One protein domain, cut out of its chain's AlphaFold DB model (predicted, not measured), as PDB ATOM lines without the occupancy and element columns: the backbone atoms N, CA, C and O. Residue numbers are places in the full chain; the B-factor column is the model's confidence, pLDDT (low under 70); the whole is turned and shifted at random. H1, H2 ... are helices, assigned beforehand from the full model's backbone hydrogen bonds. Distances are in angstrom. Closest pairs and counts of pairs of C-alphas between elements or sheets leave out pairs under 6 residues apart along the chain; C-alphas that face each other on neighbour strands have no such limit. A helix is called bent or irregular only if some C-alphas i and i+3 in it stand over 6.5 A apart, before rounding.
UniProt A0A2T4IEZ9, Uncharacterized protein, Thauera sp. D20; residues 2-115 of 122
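AT A GLANCE: This is residues 2 to 115 of the 122 residues of an uncharacterized protein of Thauera sp. D20 (UniProt A0A2T4IEZ9). Two long helices, H1 and H4, run the same way along the length of the domain, and H3 packs on both of them and runs back against them, so that the centres of the three make a triangle. The short helix H2 packs on the first residue of H3, near one end of the domain, and residues 108 to 113 stick out at the close of H4. The printed part has 114 residues with four named helices, in the order H1, H2, H3, H4, and no named strand; the class is all helix. The whole is only just loose, close to compact, with a radius of gyration of the C-alphas of 16.1 A, and its elongated outline spans 49 by 28 by 18 A.

HOW THE PARTS SIT: The longest helix by residues is H4, residues 79 to 110. H1, residues 2 to 32, touches H4 with residues 8 to 18 alone, at a shallow tilt of 27 degrees and the same way; the closest C-alphas are those of Val 15 and Ala 89, 7.0 A apart. The hub is H3, residues 58 to 73, which touches three other helices. H3 and H4 form a helical hairpin, running opposite ways at a steep tilt of 41 degrees, with the C-alphas of Leu 64 and Ala 92 closest at 6.1 A. H1 and H3 touch at a steep tilt of 41 degrees, opposite ways, with the C-alphas of Leu 19 and Arg 68 closest at 6.7 A. H1, H3 and H4 are an up and down bundle, each helix running against the one before it. H2, residues 42 to 51, forms a helical hairpin with H3; they touch through Val 58 of H3 alone, its C-alpha 5.8 A from that of Leu 46. H1 and H2 are near each other, with 10 pairs of C-alphas within 10 A, and H2 and H4 are apart. Every O i to N i+4 pair is within hydrogen-bond range in H2, H3 and H4, and 25 of 27 are in H1.

IN THESE COORDINATES: H4 is 46.4 A from first to last C-alpha, and C-alpha 110 is at (467.723, 350.057, 428.670). H1 measures 45.0 A, from C-alpha 2 at (457.715, 309.179, 452.857). H1 is neither bent nor irregular, but only just: C-alphas 24 and 27 are 6.3 A apart. H3 measures 22.6 A and H2 14.5 A.

THE WHOLE: The two C-alphas farthest apart are those of Leu 2 and Pro 36, 50.1 A. The printed part has no cut; the link from H3 to H4 is tight, and those from H1 to H2 and from H2 to H3 are short. The mean pLDDT of the printed part is 72.9, with residues 2 to 40 and 71 to 77 under 70.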
ATOM      1  N   LEU A   2     457.729 307.756 452.439       53.97
ATOM      2  CA  LEU A   2     457.715 309.179 452.857       53.97
ATOM      3  C   LEU A   2     458.668 310.104 452.066       53.97
ATOM      4  O   LEU A   2     458.246 311.144 451.581       53.97
ATOM      5  N   ARG A   3     459.922 309.690 451.831       58.72
ATOM      6  CA  ARG A   3     460.935 310.551 451.182       58.72
ATOM      7  C   ARG A   3     460.569 311.028 449.768       58.72
ATOM      8  O   ARG A   3     460.950 312.129 449.395       58.72
ATOM      9  N   LEU A   4     459.837 310.224 448.993       55.88
ATOM     10  CA  LEU A   4     459.434 310.593 447.628       55.88
ATOM     11  C   LEU A   4     458.266 311.589 447.638       55.88
ATOM     12  O   LEU A   4     458.251 312.519 446.842       55.88
ATOM     13  N   GLN A   5     457.315 311.421 448.560       59.75
ATOM     14  CA  GLN A   5     456.212 312.367 448.740       59.75
ATOM     15  C   GLN A   5     456.705 313.709 449.291       59.75
ATOM     16  O   GLN A   5     456.222 314.758 448.869       59.75
ATOM     17  N   ASP A   6     457.700 313.693 450.180       62.00
ATOM     18  CA  ASP A   6     458.320 314.913 450.702       62.00
ATOM     19  C   ASP A   6     459.150 315.635 449.633       62.00
ATOM     20  O   ASP A   6     459.004 316.847 449.468       62.00
ATOM     21  N   ALA A   7     459.945 314.898 448.845       56.50
ATOM     22  CA  ALA A   7     460.663 315.446 447.693       56.50
ATOM     23  C   ALA A   7     459.701 316.036 446.649       56.50
ATOM     24  O   ALA A   7     459.927 317.134 446.146       56.50
ATOM     25  N   TRP A   8     458.580 315.358 446.388       62.72
ATOM     26  CA  TRP A   8     457.522 315.864 445.519       62.72
ATOM     27  C   TRP A   8     456.909 317.167 446.053       62.72
ATOM     28  O   TRP A   8     456.821 318.155 445.328       62.72
ATOM     29  N   ARG A   9     456.535 317.217 447.338       64.31
ATOM     30  CA  ARG A   9     456.003 318.440 447.966       64.31
ATOM     31  C   ARG A   9     457.004 319.591 447.905       64.31
ATOM     32  O   ARG A   9     456.600 320.734 447.706       64.31
ATOM     33  N   GLN A  10     458.293 319.302 448.071       65.06
ATOM     34  CA  GLN A  10     459.356 320.293 447.948       65.06
ATOM     35  C   GLN A  10     459.478 320.810 446.506       65.06
ATOM     36  O   GLN A  10     459.524 322.023 446.309       65.06
ATOM     37  N   ALA A  11     459.438 319.927 445.505       60.03
ATOM     38  CA  ALA A  11     459.437 320.311 444.094       60.03
ATOM     39  C   ALA A  11     458.223 321.191 443.744       60.03
ATOM     40  O   ALA A  11     458.391 322.265 443.170       60.03
ATOM     41  N   CYS A  12     457.015 320.816 444.182       61.12
ATOM     42  CA  CYS A  12     455.812 321.636 444.017       61.12
ATOM     43  C   CYS A  12     455.954 323.028 444.644       61.12
ATOM     44  O   CYS A  12     455.530 324.010 444.038       61.12
ATOM     45  N   ARG A  13     456.564 323.135 445.835       65.25
ATOM     46  CA  ARG A  13     456.831 324.433 446.475       65.25
ATOM     47  C   ARG A  13     457.795 325.283 445.654       65.25
ATOM     48  O   ARG A  13     457.512 326.454 445.439       65.25
ATOM     49  N   HIS A  14     458.896 324.716 445.167       65.94
ATOM     50  CA  HIS A  14     459.854 325.460 444.344       65.94
ATOM     51  C   HIS A  14     459.232 325.947 443.036       65.94
ATOM     52  O   HIS A  14     459.339 327.129 442.718       65.94
ATOM     53  N   VAL A  15     458.491 325.079 442.346       62.88
ATOM     54  CA  VAL A  15     457.721 325.424 441.145       62.88
ATOM     55  C   VAL A  15     456.728 326.550 441.456       62.88
ATOM     56  O   VAL A  15     456.704 327.567 440.768       62.88
ATOM     57  N   HIS A  16     455.968 326.438 442.550       63.28
ATOM     58  CA  HIS A  16     455.048 327.482 442.998       63.28
ATOM     59  C   HIS A  16     455.755 328.822 443.258       63.28
ATOM     60  O   HIS A  16     455.285 329.849 442.773       63.28
ATOM     61  N   HIS A  17     456.884 328.829 443.973       65.00
ATOM     62  CA  HIS A  17     457.646 330.046 444.263       65.00
ATOM     63  C   HIS A  17     458.218 330.695 443.000       65.00
ATOM     64  O   HIS A  17     458.060 331.901 442.816       65.00
ATOM     65  N   MET A  18     458.802 329.902 442.098       64.94
ATOM     66  CA  MET A  18     459.303 330.374 440.804       64.94
ATOM     67  C   MET A  18     458.191 331.043 439.983       64.94
ATOM     68  O   MET A  18     458.368 332.110 439.395       64.94
ATOM     69  N   LEU A  19     456.994 330.464 440.008       61.03
ATOM     70  CA  LEU A  19     455.851 330.954 439.245       61.03
ATOM     71  C   LEU A  19     455.156 332.147 439.907       61.03
ATOM     72  O   LEU A  19     454.543 332.966 439.219       61.03
ATOM     73  N   HIS A  20     455.266 332.274 441.230       63.75
ATOM     74  CA  HIS A  20     454.868 333.475 441.957       63.75
ATOM     75  C   HIS A  20     455.801 334.650 441.642       63.75
ATOM     76  O   HIS A  20     455.316 335.763 441.440       63.75
ATOM     77  N   ALA A  21     457.111 334.395 441.537       62.66
ATOM     78  CA  ALA A  21     458.105 335.400 441.169       62.66
ATOM     79  C   ALA A  21     457.826 335.989 439.776       62.66
ATOM     80  O   ALA A  21     457.730 337.206 439.645       62.66
ATOM     81  N   LEU A  22     457.547 335.153 438.764       61.03
ATOM     82  CA  LEU A  22     457.118 335.622 437.434       61.03
ATOM     83  C   LEU A  22     455.931 336.582 437.483       61.03
ATOM     84  O   LEU A  22     455.886 337.602 436.798       61.03
ATOM     85  N   ARG A  23     454.937 336.221 438.297       62.12
ATOM     86  CA  ARG A  23     453.690 336.970 438.418       62.12
ATOM     87  C   ARG A  23     453.902 338.325 439.093       62.12
ATOM     88  O   ARG A  23     453.144 339.244 438.807       62.12
ATOM     89  N   ALA A  24     454.901 338.429 439.968       62.34
ATOM     90  CA  ALA A  24     455.286 339.665 440.642       62.34
ATOM     91  C   ALA A  24     456.140 340.579 439.747       62.34
ATOM     92  O   ALA A  24     455.958 341.794 439.779       62.34
ATOM     93  N   VAL A  25     457.012 340.006 438.908       63.72
ATOM     94  CA  VAL A  25     457.856 340.773 437.973       63.72
ATOM     95  C   VAL A  25     457.010 341.498 436.927       63.72
ATOM     96  O   VAL A  25     457.294 342.640 436.590       63.72
ATOM     97  N   GLN A  26     455.931 340.880 436.449       64.44
ATOM     98  CA  GLN A  26     455.116 341.434 435.369       64.44
ATOM     99  C   GLN A  26     454.504 342.829 435.649       64.44
ATOM    100  O   GLN A  26     454.693 343.722 434.825       64.44
ATOM    101  N   PRO A  27     453.762 343.068 436.748       63.31
ATOM    102  CA  PRO A  27     453.220 344.396 437.039       63.31
ATOM    103  C   PRO A  27     454.317 345.422 437.345       63.31
ATOM    104  O   PRO A  27     454.215 346.545 436.864       63.31
ATOM    105  N   ALA A  28     455.376 345.027 438.058       66.38
ATOM    106  CA  ALA A  28     456.490 345.916 438.385       66.38
ATOM    107  C   ALA A  28     457.264 346.368 437.133       66.38
ATOM    108  O   ALA A  28     457.619 347.536 437.018       66.38
ATOM    109  N   LEU A  29     457.470 345.471 436.164       64.44
ATOM    110  CA  LEU A  29     458.131 345.788 434.897       64.44
ATOM    111  C   LEU A  29     457.294 346.754 434.045       64.44
ATOM    112  O   LEU A  29     457.828 347.688 433.459       64.44
ATOM    113  N   LEU A  30     455.972 346.568 434.005       62.47
ATOM    114  CA  LEU A  30     455.070 347.459 433.264       62.47
ATOM    115  C   LEU A  30     454.950 348.845 433.909       62.47
ATOM    116  O   LEU A  30     454.893 349.847 433.200       62.47
ATOM    117  N   GLU A  31     454.916 348.903 435.241       64.81
ATOM    118  CA  GLU A  31     454.945 350.160 435.995       64.81
ATOM    119  C   GLU A  31     456.267 350.904 435.776       64.81
ATOM    120  O   GLU A  31     456.272 352.105 435.512       64.81
ATOM    121  N   PHE A  32     457.383 350.172 435.794       60.75
ATOM    122  CA  PHE A  32     458.710 350.708 435.524       60.75
ATOM    123  C   PHE A  32     458.848 351.310 434.118       60.75
ATOM    124  O   PHE A  32     459.421 352.388 433.963       60.75
ATOM    125  N   LEU A  33     458.261 350.672 433.101       62.62
ATOM    126  CA  LEU A  33     458.229 351.193 431.730       62.62
ATOM    127  C   LEU A  33     457.341 352.449 431.571       62.62
ATOM    128  O   LEU A  33     457.210 352.960 430.460       62.62
ATOM    129  N   GLN A  34     456.721 352.945 432.655       57.25
ATOM    130  CA  GLN A  34     455.752 354.053 432.671       57.25
ATOM    131  C   GLN A  34     454.642 353.893 431.626       57.25
ATOM    132  O   GLN A  34     454.074 354.860 431.111       57.25
ATOM    133  N   GLU A  35     454.324 352.648 431.292       56.25
ATOM    134  CA  GLU A  35     453.395 352.340 430.229       56.25
ATOM    135  C   GLU A  35     451.954 352.397 430.796       56.25
ATOM    136  O   GLU A  35     451.628 351.685 431.752       56.25
ATOM    137  N   PRO A  36     451.031 353.209 430.221       49.56
ATOM    138  CA  PRO A  36     449.653 353.349 430.698       49.56
ATOM    139  C   PRO A  36     448.806 352.130 430.288       49.56
ATOM    140  O   PRO A  36     447.944 352.198 429.414       49.56
ATOM    141  N   TYR A  37     449.094 350.969 430.877       55.50
ATOM    142  CA  TYR A  37     448.516 349.678 430.486       55.50
ATOM    143  C   TYR A  37     447.686 349.037 431.601       55.50
ATOM    144  O   TYR A  37     447.262 347.888 431.465       55.50
ATOM    145  N   SER A  38     447.404 349.748 432.698       55.50
ATOM    146  CA  SER A  38     446.670 349.199 433.851       55.50
ATOM    147  C   SER A  38     445.309 348.581 433.476       55.50
ATOM    148  O   SER A  38     444.898 347.616 434.116       55.50
ATOM    149  N   THR A  39     444.682 349.016 432.376       59.22
ATOM    150  CA  THR A  39     443.383 348.520 431.879       59.22
ATOM    151  C   THR A  39     443.452 347.475 430.758       59.22
ATOM    152  O   THR A  39     442.415 346.910 430.411       59.22
ATOM    153  N   ARG A  40     444.627 347.180 430.174       66.56
ATOM    154  CA  ARG A  40     444.712 346.254 429.025       66.56
ATOM    155  C   ARG A  40     444.654 344.775 429.434       66.56
ATOM    156  O   ARG A  40     445.191 344.419 430.496       66.56
ATOM    157  N   PRO A  41     444.073 343.907 428.580       77.94
ATOM    158  CA  PRO A  41     444.173 342.457 428.699       77.94
ATOM    159  C   PRO A  41     445.613 341.987 428.922       77.94
ATOM    160  O   PRO A  41     446.570 342.562 428.405       77.94
ATOM    161  N   MET A  42     445.770 340.902 429.684       73.88
ATOM    162  CA  MET A  42     447.087 340.342 430.000       73.88
ATOM    163  C   MET A  42     447.884 339.963 428.744       73.88
ATOM    164  O   MET A  42     449.097 340.132 428.717       73.88
ATOM    165  N   LEU A  43     447.200 339.477 427.706       80.25
ATOM    166  CA  LEU A  43     447.827 339.064 426.453       80.25
ATOM    167  C   LEU A  43     448.483 340.244 425.720       80.25
ATOM    168  O   LEU A  43     449.621 340.129 425.280       80.25
ATOM    169  N   ASP A  44     447.826 341.403 425.686       82.06
ATOM    170  CA  ASP A  44     448.367 342.603 425.034       82.06
ATOM    171  C   ASP A  44     449.630 343.114 425.734       82.06
ATOM    172  O   ASP A  44     450.556 343.599 425.088       82.06
ATOM    173  N   LYS A  45     449.692 342.974 427.063       79.19
ATOM    174  CA  LYS A  45     450.889 343.293 427.853       79.19
ATOM    175  C   LYS A  45     452.049 342.359 427.516       79.19
ATOM    176  O   LYS A  45     453.186 342.806 427.449       79.19
ATOM    177  N   LEU A  46     451.768 341.074 427.300       82.69
ATOM    178  CA  LEU A  46     452.785 340.088 426.933       82.69
ATOM    179  C   LEU A  46     453.323 340.341 425.523       82.69
ATOM    180  O   LEU A  46     454.537 340.416 425.366       82.69
ATOM    181  N   HIS A  47     452.446 340.578 424.539       87.12
ATOM    182  CA  HIS A  47     452.877 340.944 423.182       87.12
ATOM    183  C   HIS A  47     453.717 342.221 423.194       87.12
ATOM    184  O   HIS A  47     454.672 342.362 422.436       87.12
ATOM    185  N   ARG A  48     453.394 343.168 424.081       83.12
ATOM    186  CA  ARG A  48     454.181 344.389 424.215       83.12
ATOM    187  C   ARG A  48     455.581 344.128 424.775       83.12
ATOM    188  O   ARG A  48     456.547 344.655 424.237       83.12
ATOM    189  N   LEU A  49     455.700 343.308 425.819       83.50
ATOM    190  CA  LEU A  49     456.999 342.918 426.382       83.50
ATOM    191  C   LEU A  49     457.851 342.130 425.379       83.50
ATOM    192  O   LEU A  49     459.065 342.303 425.346       83.50
ATOM    193  N   GLU A  50     457.219 341.311 424.543       88.38
ATOM    194  CA  GLU A  50     457.871 340.614 423.431       88.38
ATOM    195  C   GLU A  50     458.399 341.598 422.378       88.38
ATOM    196  O   GLU A  50     459.578 341.562 422.041       88.38
ATOM    197  N   GLN A  51     457.580 342.561 421.936       88.00
ATOM    198  CA  GLN A  51     458.013 343.621 421.012       88.00
ATOM    199  C   GLN A  51     459.176 344.463 421.551       88.00
ATOM    200  O   GLN A  51     459.992 344.955 420.775       88.00
ATOM    201  N   LEU A  52     459.231 344.659 422.870       84.31
ATOM    202  CA  LEU A  52     460.294 345.393 423.555       84.31
ATOM    203  C   LEU A  52     461.527 344.522 423.866       84.31
ATOM    204  O   LEU A  52     462.489 345.024 424.435       84.31
ATOM    205  N   GLY A  53     461.515 343.229 423.526       85.44
ATOM    206  CA  GLY A  53     462.642 342.310 423.732       85.44
ATOM    207  C   GLY A  53     462.773 341.733 425.145       85.44
ATOM    208  O   GLY A  53     463.637 340.886 425.379       85.44
ATOM    209  N   TYR A  54     461.898 342.124 426.076       83.19
ATOM    210  CA  TYR A  54     461.862 341.600 427.448       83.19
ATOM    211  C   TYR A  54     461.355 340.157 427.506       83.19
ATOM    212  O   TYR A  54     461.723 339.406 428.407       83.19
ATOM    213  N   LEU A  55     460.526 339.759 426.541       85.12
ATOM    214  CA  LEU A  55     460.039 338.394 426.396       85.12
ATOM    215  C   LEU A  55     460.526 337.801 425.069       85.12
ATOM    216  O   LEU A  55     460.599 338.502 424.066       85.12
ATOM    217  N   GLY A  56     460.897 336.518 425.078       84.38
ATOM    218  CA  GLY A  56     461.328 335.811 423.867       84.38
ATOM    219  C   GLY A  56     460.156 335.440 422.961       84.38
ATOM    220  O   GLY A  56     460.228 335.667 421.759       84.38
ATOM    221  N   SER A  57     459.092 334.900 423.560       87.88
ATOM    222  CA  SER A  57     457.820 334.624 422.899       87.88
ATOM    223  C   SER A  57     456.660 334.673 423.898       87.88
ATOM    224  O   SER A  57     456.797 334.254 425.055       87.88
ATOM    225  N   VAL A  58     455.501 335.176 423.466       85.75
ATOM    226  CA  VAL A  58     454.264 335.101 424.264       85.75
ATOM    227  C   VAL A  58     453.776 333.664 424.434       85.75
ATOM    228  O   VAL A  58     453.265 333.322 425.505       85.75
ATOM    229  N   GLU A  59     453.954 332.813 423.430       86.69
ATOM    230  CA  GLU A  59     453.619 331.392 423.485       86.69
ATOM    231  C   GLU A  59     454.410 330.674 424.586       86.69
ATOM    232  O   GLU A  59     453.803 329.977 425.403       86.69
ATOM    233  N   ASP A  60     455.720 330.916 424.696       80.88
ATOM    234  CA  ASP A  60     456.561 330.327 425.753       80.88
ATOM    235  C   ASP A  60     456.046 330.703 427.151       80.88
ATOM    236  O   ASP A  60     455.962 329.877 428.067       80.88
ATOM    237  N   TRP A  61     455.607 331.953 427.314       82.00
ATOM    238  CA  TRP A  61     454.993 332.409 428.556       82.00
ATOM    239  C   TRP A  61     453.673 331.693 428.866       82.00
ATOM    240  O   TRP A  61     453.385 331.383 430.028       82.00
ATOM    241  N   GLN A  62     452.850 331.416 427.851       80.50
ATOM    242  CA  GLN A  62     451.621 330.642 428.035       80.50
ATOM    243  C   GLN A  62     451.929 329.196 428.431       80.50
ATOM    244  O   GLN A  62     451.304 328.696 429.366       80.50
ATOM    245  N   VAL A  63     452.939 328.565 427.824       81.94
ATOM    246  CA  VAL A  63     453.387 327.212 428.190       81.94
ATOM    247  C   VAL A  63     453.810 327.160 429.662       81.94
ATOM    248  O   VAL A  63     453.309 326.326 430.422       81.94
ATOM    249  N   LEU A  64     454.638 328.104 430.123       79.00
ATOM    250  CA  LEU A  64     455.024 328.212 431.539       79.00
ATOM    251  C   LEU A  64     453.803 328.356 432.462       79.00
ATOM    252  O   LEU A  64     453.725 327.761 433.545       79.00
ATOM    253  N   ARG A  65     452.813 329.137 432.025       79.88
ATOM    254  CA  ARG A  65     451.571 329.374 432.764       79.88
ATOM    255  C   ARG A  65     450.694 328.124 432.840       79.88
ATOM    256  O   ARG A  65     450.072 327.889 433.879       79.88
ATOM    257  N   GLU A  66     450.633 327.328 431.784       79.94
ATOM    258  CA  GLU A  66     449.915 326.053 431.758       79.94
ATOM    259  C   GLU A  66     450.575 325.018 432.663       79.94
ATOM    260  O   GLU A  66     449.891 324.402 433.484       79.94
ATOM    261  N   VAL A  67     451.907 324.902 432.605       78.06
ATOM    262  CA  VAL A  67     452.674 324.035 433.511       78.06
ATOM    263  C   VAL A  67     452.397 324.414 434.969       78.06
ATOM    264  O   VAL A  67     452.078 323.536 435.772       78.06
ATOM    265  N   ARG A  68     452.393 325.712 435.309       73.88
ATOM    266  CA  ARG A  68     451.987 326.192 436.644       73.88
ATOM    267  C   ARG A  68     450.603 325.722 437.047       73.88
ATOM    268  O   ARG A  68     450.412 325.265 438.174       73.88
ATOM    269  N   ASN A  69     449.628 325.940 436.168       70.94
ATOM    270  CA  ASN A  69     448.233 325.663 436.474       70.94
ATOM    271  C   ASN A  69     448.054 324.172 436.742       70.94
ATOM    272  O   ASN A  69     447.446 323.821 437.749       70.94
ATOM    273  N   ARG A  70     448.684 323.321 435.926       71.94
ATOM    274  CA  ARG A  70     448.701 321.873 436.128       71.94
ATOM    275  C   ARG A  70     449.269 321.499 437.495       71.94
ATOM    276  O   ARG A  70     448.616 320.787 438.237       71.94
ATOM    277  N   PHE A  71     450.405 322.063 437.901       67.31
ATOM    278  CA  PHE A  71     450.984 321.807 439.230       67.31
ATOM    279  C   PHE A  71     450.165 322.349 440.412       67.31
ATOM    280  O   PHE A  71     450.352 321.907 441.543       67.31
ATOM    281  N   THR A  72     449.291 323.326 440.168       64.06
ATOM    282  CA  THR A  72     448.434 323.930 441.200       64.06
ATOM    283  C   THR A  72     447.095 323.200 441.340       64.06
ATOM    284  O   THR A  72     446.473 323.283 442.396       64.06
ATOM    285  N   HIS A  73     446.632 322.522 440.286       62.47
ATOM    286  CA  HIS A  73     445.307 321.893 440.237       62.47
ATOM    287  C   HIS A  73     445.348 320.362 440.204       62.47
ATOM    288  O   HIS A  73     444.493 319.737 440.827       62.47
ATOM    289  N   ASP A  74     446.330 319.757 439.533       61.50
ATOM    290  CA  ASP A  74     446.453 318.304 439.459       61.50
ATOM    291  C   ASP A  74     447.291 317.791 440.624       61.50
ATOM    292  O   ASP A  74     448.506 318.009 440.708       61.50
ATOM    293  N   TYR A  75     446.631 317.072 441.530       59.62
ATOM    294  CA  TYR A  75     447.345 316.296 442.525       59.62
ATOM    295  C   TYR A  75     447.937 315.036 441.872       59.62
ATOM    296  O   TYR A  75     447.264 314.356 441.097       59.62
ATOM    297  N   PRO A  76     449.196 314.707 442.187       61.38
ATOM    298  CA  PRO A  76     449.878 313.512 441.691       61.38
ATOM    299  C   PRO A  76     449.138 312.210 442.046       61.38
ATOM    300  O   PRO A  76     449.162 311.793 443.205       61.38
ATOM    301  N   ASP A  77     448.559 311.522 441.060       64.12
ATOM    302  CA  ASP A  77     447.924 310.209 441.259       64.12
ATOM    303  C   ASP A  77     448.701 309.103 440.523       64.12
ATOM    304  O   ASP A  77     448.434 308.776 439.364       64.12
ATOM    305  N   GLY A  78     449.705 308.548 441.213       72.06
ATOM    306  CA  GLY A  78     450.549 307.438 440.746       72.06
ATOM    307  C   GLY A  78     451.977 307.840 440.348       72.06
ATOM    308  O   GLY A  78     452.227 308.926 439.837       72.06
ATOM    309  N   ALA A  79     452.943 306.941 440.569       73.00
ATOM    310  CA  ALA A  79     454.374 307.228 440.394       73.00
ATOM    311  C   ALA A  79     454.754 307.686 438.970       73.00
ATOM    312  O   ALA A  79     455.591 308.574 438.820       73.00
ATOM    313  N   GLU A  80     454.114 307.131 437.937       74.62
ATOM    314  CA  GLU A  80     454.365 307.503 436.536       74.62
ATOM    315  C   GLU A  80     453.918 308.933 436.221       74.62
ATOM    316  O   GLU A  80     454.674 309.699 435.621       74.62
ATOM    317  N   ARG A  81     452.726 309.335 436.681       73.06
ATOM    318  CA  ARG A  81     452.232 310.708 436.499       73.06
ATOM    319  C   ARG A  81     453.122 311.715 437.218       73.06
ATOM    320  O   ARG A  81     453.345 312.815 436.712       73.06
ATOM    321  N   ASN A  82     453.686 311.324 438.357       72.56
ATOM    322  CA  ASN A  82     454.592 312.170 439.132       72.56
ATOM    323  C   ASN A  82     455.923 312.352 438.406       72.56
ATOM    324  O   ASN A  82     456.392 313.477 438.273       72.56
ATOM    325  N   ALA A  83     456.509 311.269 437.895       76.94
ATOM    326  CA  ALA A  83     457.737 311.338 437.109       76.94
ATOM    327  C   ALA A  83     457.552 312.197 435.847       76.94
ATOM    328  O   ALA A  83     458.358 313.087 435.584       76.94
ATOM    329  N   ALA A  84     456.449 312.000 435.115       79.94
ATOM    330  CA  ALA A  84     456.118 312.813 433.947       79.94
ATOM    331  C   ALA A  84     455.964 314.299 434.309       79.94
ATOM    332  O   ALA A  84     456.501 315.169 433.627       79.94
ATOM    333  N   SER A  85     455.283 314.591 435.417       74.44
ATOM    334  CA  SER A  85     455.094 315.964 435.886       74.44
ATOM    335  C   SER A  85     456.424 316.612 436.272       74.44
ATOM    336  O   SER A  85     456.677 317.743 435.863       74.44
ATOM    337  N   LEU A  86     457.295 315.898 436.998       76.00
ATOM    338  CA  LEU A  86     458.634 316.376 437.360       76.00
ATOM    339  C   LEU A  86     459.466 316.715 436.124       76.00
ATOM    340  O   LEU A  86     460.025 317.803 436.073       76.00
ATOM    341  N   ASN A  87     459.485 315.850 435.108       83.00
ATOM    342  CA  ASN A  87     460.220 316.117 433.869       83.00
ATOM    343  C   ASN A  87     459.754 317.414 433.192       83.00
ATOM    344  O   ASN A  87     460.577 318.208 432.728       83.00
ATOM    345  N   VAL A  88     458.439 317.664 433.172       82.44
ATOM    346  CA  VAL A  88     457.915 318.913 432.610       82.44
ATOM    347  C   VAL A  88     458.245 320.117 433.494       82.44
ATOM    348  O   VAL A  88     458.604 321.161 432.963       82.44
ATOM    349  N   ALA A  89     458.171 319.994 434.821       76.56
ATOM    350  CA  ALA A  89     458.581 321.074 435.722       76.56
ATOM    351  C   ALA A  89     460.062 321.428 435.571       76.56
ATOM    352  O   ALA A  89     460.396 322.606 435.537       76.56
ATOM    353  N   THR A  90     460.938 320.430 435.465       79.31
ATOM    354  CA  THR A  90     462.373 320.649 435.263       79.31
ATOM    355  C   THR A  90     462.638 321.359 433.942       79.31
ATOM    356  O   THR A  90     463.403 322.318 433.922       79.31
ATOM    357  N   SER A  91     461.965 320.955 432.863       83.12
ATOM    358  CA  SER A  91     462.095 321.630 431.563       83.12
ATOM    359  C   SER A  91     461.591 323.078 431.640       83.12
ATOM    360  O   SER A  91     462.320 324.008 431.314       83.12
ATOM    361  N   ALA A  92     460.403 323.289 432.216       81.50
ATOM    362  CA  ALA A  92     459.829 324.620 432.400       81.50
ATOM    363  C   ALA A  92     460.671 325.526 433.316       81.50
ATOM    364  O   ALA A  92     460.651 326.745 433.170       81.50
ATOM    365  N   ALA A  93     461.417 324.963 434.270       80.31
ATOM    366  CA  ALA A  93     462.331 325.729 435.112       80.31
ATOM    367  C   ALA A  93     463.499 326.320 434.304       80.31
ATOM    368  O   ALA A  93     463.895 327.456 434.565       80.31
ATOM    369  N   VAL A  94     464.001 325.587 433.304       83.69
ATOM    370  CA  VAL A  94     465.029 326.074 432.370       83.69
ATOM    371  C   VAL A  94     464.473 327.207 431.508       83.69
ATOM    372  O   VAL A  94     465.094 328.268 431.417       83.69
ATOM    373  N   ASP A  95     463.279 327.024 430.945       82.69
ATOM    374  CA  ASP A  95     462.622 328.037 430.106       82.69
ATOM    375  C   ASP A  95     462.342 329.323 430.899       82.69
ATOM    376  O   ASP A  95     462.581 330.441 430.439       82.69
ATOM    377  N   LEU A  96     461.903 329.165 432.148       81.50
ATOM    378  CA  LEU A  96     461.705 330.262 433.081       81.50
ATOM    379  C   LEU A  96     463.022 330.993 433.379       81.50
ATOM    380  O   LEU A  96     463.085 332.220 433.279       81.50
ATOM    381  N   HIS A  97     464.090 330.266 433.700       83.38
ATOM    382  CA  HIS A  97     465.399 330.876 433.917       83.38
ATOM    383  C   HIS A  97     465.843 331.710 432.705       83.38
ATOM    384  O   HIS A  97     466.247 332.861 432.863       83.38
ATOM    385  N   ALA A  98     465.704 331.168 431.492       84.38
ATOM    386  CA  ALA A  98     466.027 331.884 430.262       84.38
ATOM    387  C   ALA A  98     465.170 333.150 430.078       84.38
ATOM    388  O   ALA A  98     465.693 334.204 429.707       84.38
ATOM    389  N   CYS A  99     463.872 333.078 430.388       82.94
ATOM    390  CA  CYS A  99     462.975 334.230 430.346       82.94
ATOM    391  C   CYS A  99     463.416 335.338 431.315       82.94
ATOM    392  O   CYS A  99     463.472 336.505 430.931       82.94
ATOM    393  N   LEU A 100     463.750 334.997 432.562       81.38
ATOM    394  CA  LEU A 100     464.190 335.978 433.560       81.38
ATOM    395  C   LEU A 100     465.564 336.566 433.220       81.38
ATOM    396  O   LEU A 100     465.763 337.771 433.366       81.38
ATOM    397  N   ALA A 101     466.487 335.744 432.716       84.94
ATOM    398  CA  ALA A 101     467.792 336.205 432.256       84.94
ATOM    399  C   ALA A 101     467.655 337.239 431.128       84.94
ATOM    400  O   ALA A 101     468.324 338.269 431.158       84.94
ATOM    401  N   ARG A 102     466.741 337.010 430.175       85.62
ATOM    402  CA  ARG A 102     466.431 337.969 429.104       85.62
ATOM    403  C   ARG A 102     465.903 339.292 429.650       85.62
ATOM    404  O   ARG A 102     466.378 340.342 429.230       85.62
ATOM    405  N   VAL A 103     464.966 339.252 430.600       83.06
ATOM    406  CA  VAL A 103     464.458 340.468 431.258       83.06
ATOM    407  C   VAL A 103     465.603 341.243 431.912       83.06
ATOM    408  O   VAL A 103     465.708 342.449 431.708       83.06
ATOM    409  N   GLY A 104     466.486 340.564 432.650       81.75
ATOM    410  CA  GLY A 104     467.650 341.192 433.282       81.75
ATOM    411  C   GLY A 104     468.630 341.804 432.275       81.75
ATOM    412  O   GLY A 104     469.082 342.930 432.470       81.75
ATOM    413  N   GLN A 105     468.911 341.105 431.173       85.06
ATOM    414  CA  GLN A 105     469.753 341.616 430.085       85.06
ATOM    415  C   GLN A 105     469.152 342.867 429.444       85.06
ATOM    416  O   GLN A 105     469.853 343.861 429.270       85.06
ATOM    417  N   GLN A 106     467.855 342.837 429.133       84.31
ATOM    418  CA  GLN A 106     467.173 343.971 428.518       84.31
ATOM    419  C   GLN A 106     467.111 345.172 429.474       84.31
ATOM    420  O   GLN A 106     467.383 346.294 429.057       84.31
ATOM    421  N   LEU A 107     466.868 344.942 430.772       82.00
ATOM    422  CA  LEU A 107     466.945 345.988 431.800       82.00
ATOM    423  C   LEU A 107     468.339 346.614 431.888       82.00
ATOM    424  O   LEU A 107     468.445 347.831 431.983       82.00
ATOM    425  N   ALA A 108     469.406 345.813 431.837       82.12
ATOM    426  CA  ALA A 108     470.773 346.329 431.890       82.12
ATOM    427  C   ALA A 108     471.127 347.198 430.669       82.12
ATOM    428  O   ALA A 108     471.909 348.140 430.801       82.12
ATOM    429  N   VAL A 109     470.550 346.896 429.500       84.62
ATOM    430  CA  VAL A 109     470.705 347.697 428.276       84.62
ATOM    431  C   VAL A 109     469.910 348.997 428.370       84.62
ATOM    432  O   VAL A 109     470.470 350.071 428.153       84.62
ATOM    433  N   ASP A 110     468.624 348.905 428.703       81.31
ATOM    434  CA  ASP A 110     467.723 350.057 428.670       81.31
ATOM    435  C   ASP A 110     467.976 351.005 429.851       81.31
ATOM    436  O   ASP A 110     467.935 352.224 429.683       81.31
ATOM    437  N   GLN A 111     468.261 350.458 431.039       77.06
ATOM    438  CA  GLN A 111     468.470 351.192 432.289       77.06
ATOM    439  C   GLN A 111     469.588 350.567 433.150       77.06
ATOM    440  O   GLN A 111     469.318 349.860 434.124       77.06
ATOM    441  N   PRO A 112     470.861 350.909 432.879       76.06
ATOM    442  CA  PRO A 112     472.018 350.329 433.571       76.06
ATOM    443  C   PRO A 112     471.997 350.489 435.101       76.06
ATOM    444  O   PRO A 112     472.557 349.666 435.817       76.06
ATOM    445  N   GLY A 113     471.331 351.533 435.617       75.00
ATOM    446  CA  GLY A 113     471.173 351.778 437.057       75.00
ATOM    447  C   GLY A 113     470.217 350.817 437.776       75.00
ATOM    448  O   GLY A 113     470.111 350.874 438.997       75.00
ATOM    449  N   LEU A 114     469.523 349.953 437.032       70.88
ATOM    450  CA  LEU A 114     468.604 348.929 437.532       70.88
ATOM    451  C   LEU A 114     468.988 347.530 437.037       70.88
ATOM    452  O   LEU A 114     468.149 346.629 436.996       70.88
ATOM    453  N   ALA A 115     470.256 347.352 436.656       71.81
ATOM    454  CA  ALA A 115     470.793 346.049 436.313       71.81
ATOM    455  C   ALA A 115     470.551 345.070 437.471       71.81
ATOM    456  O   ALA A 115     470.906 345.331 438.621       71.81
TER     457      ALA A 115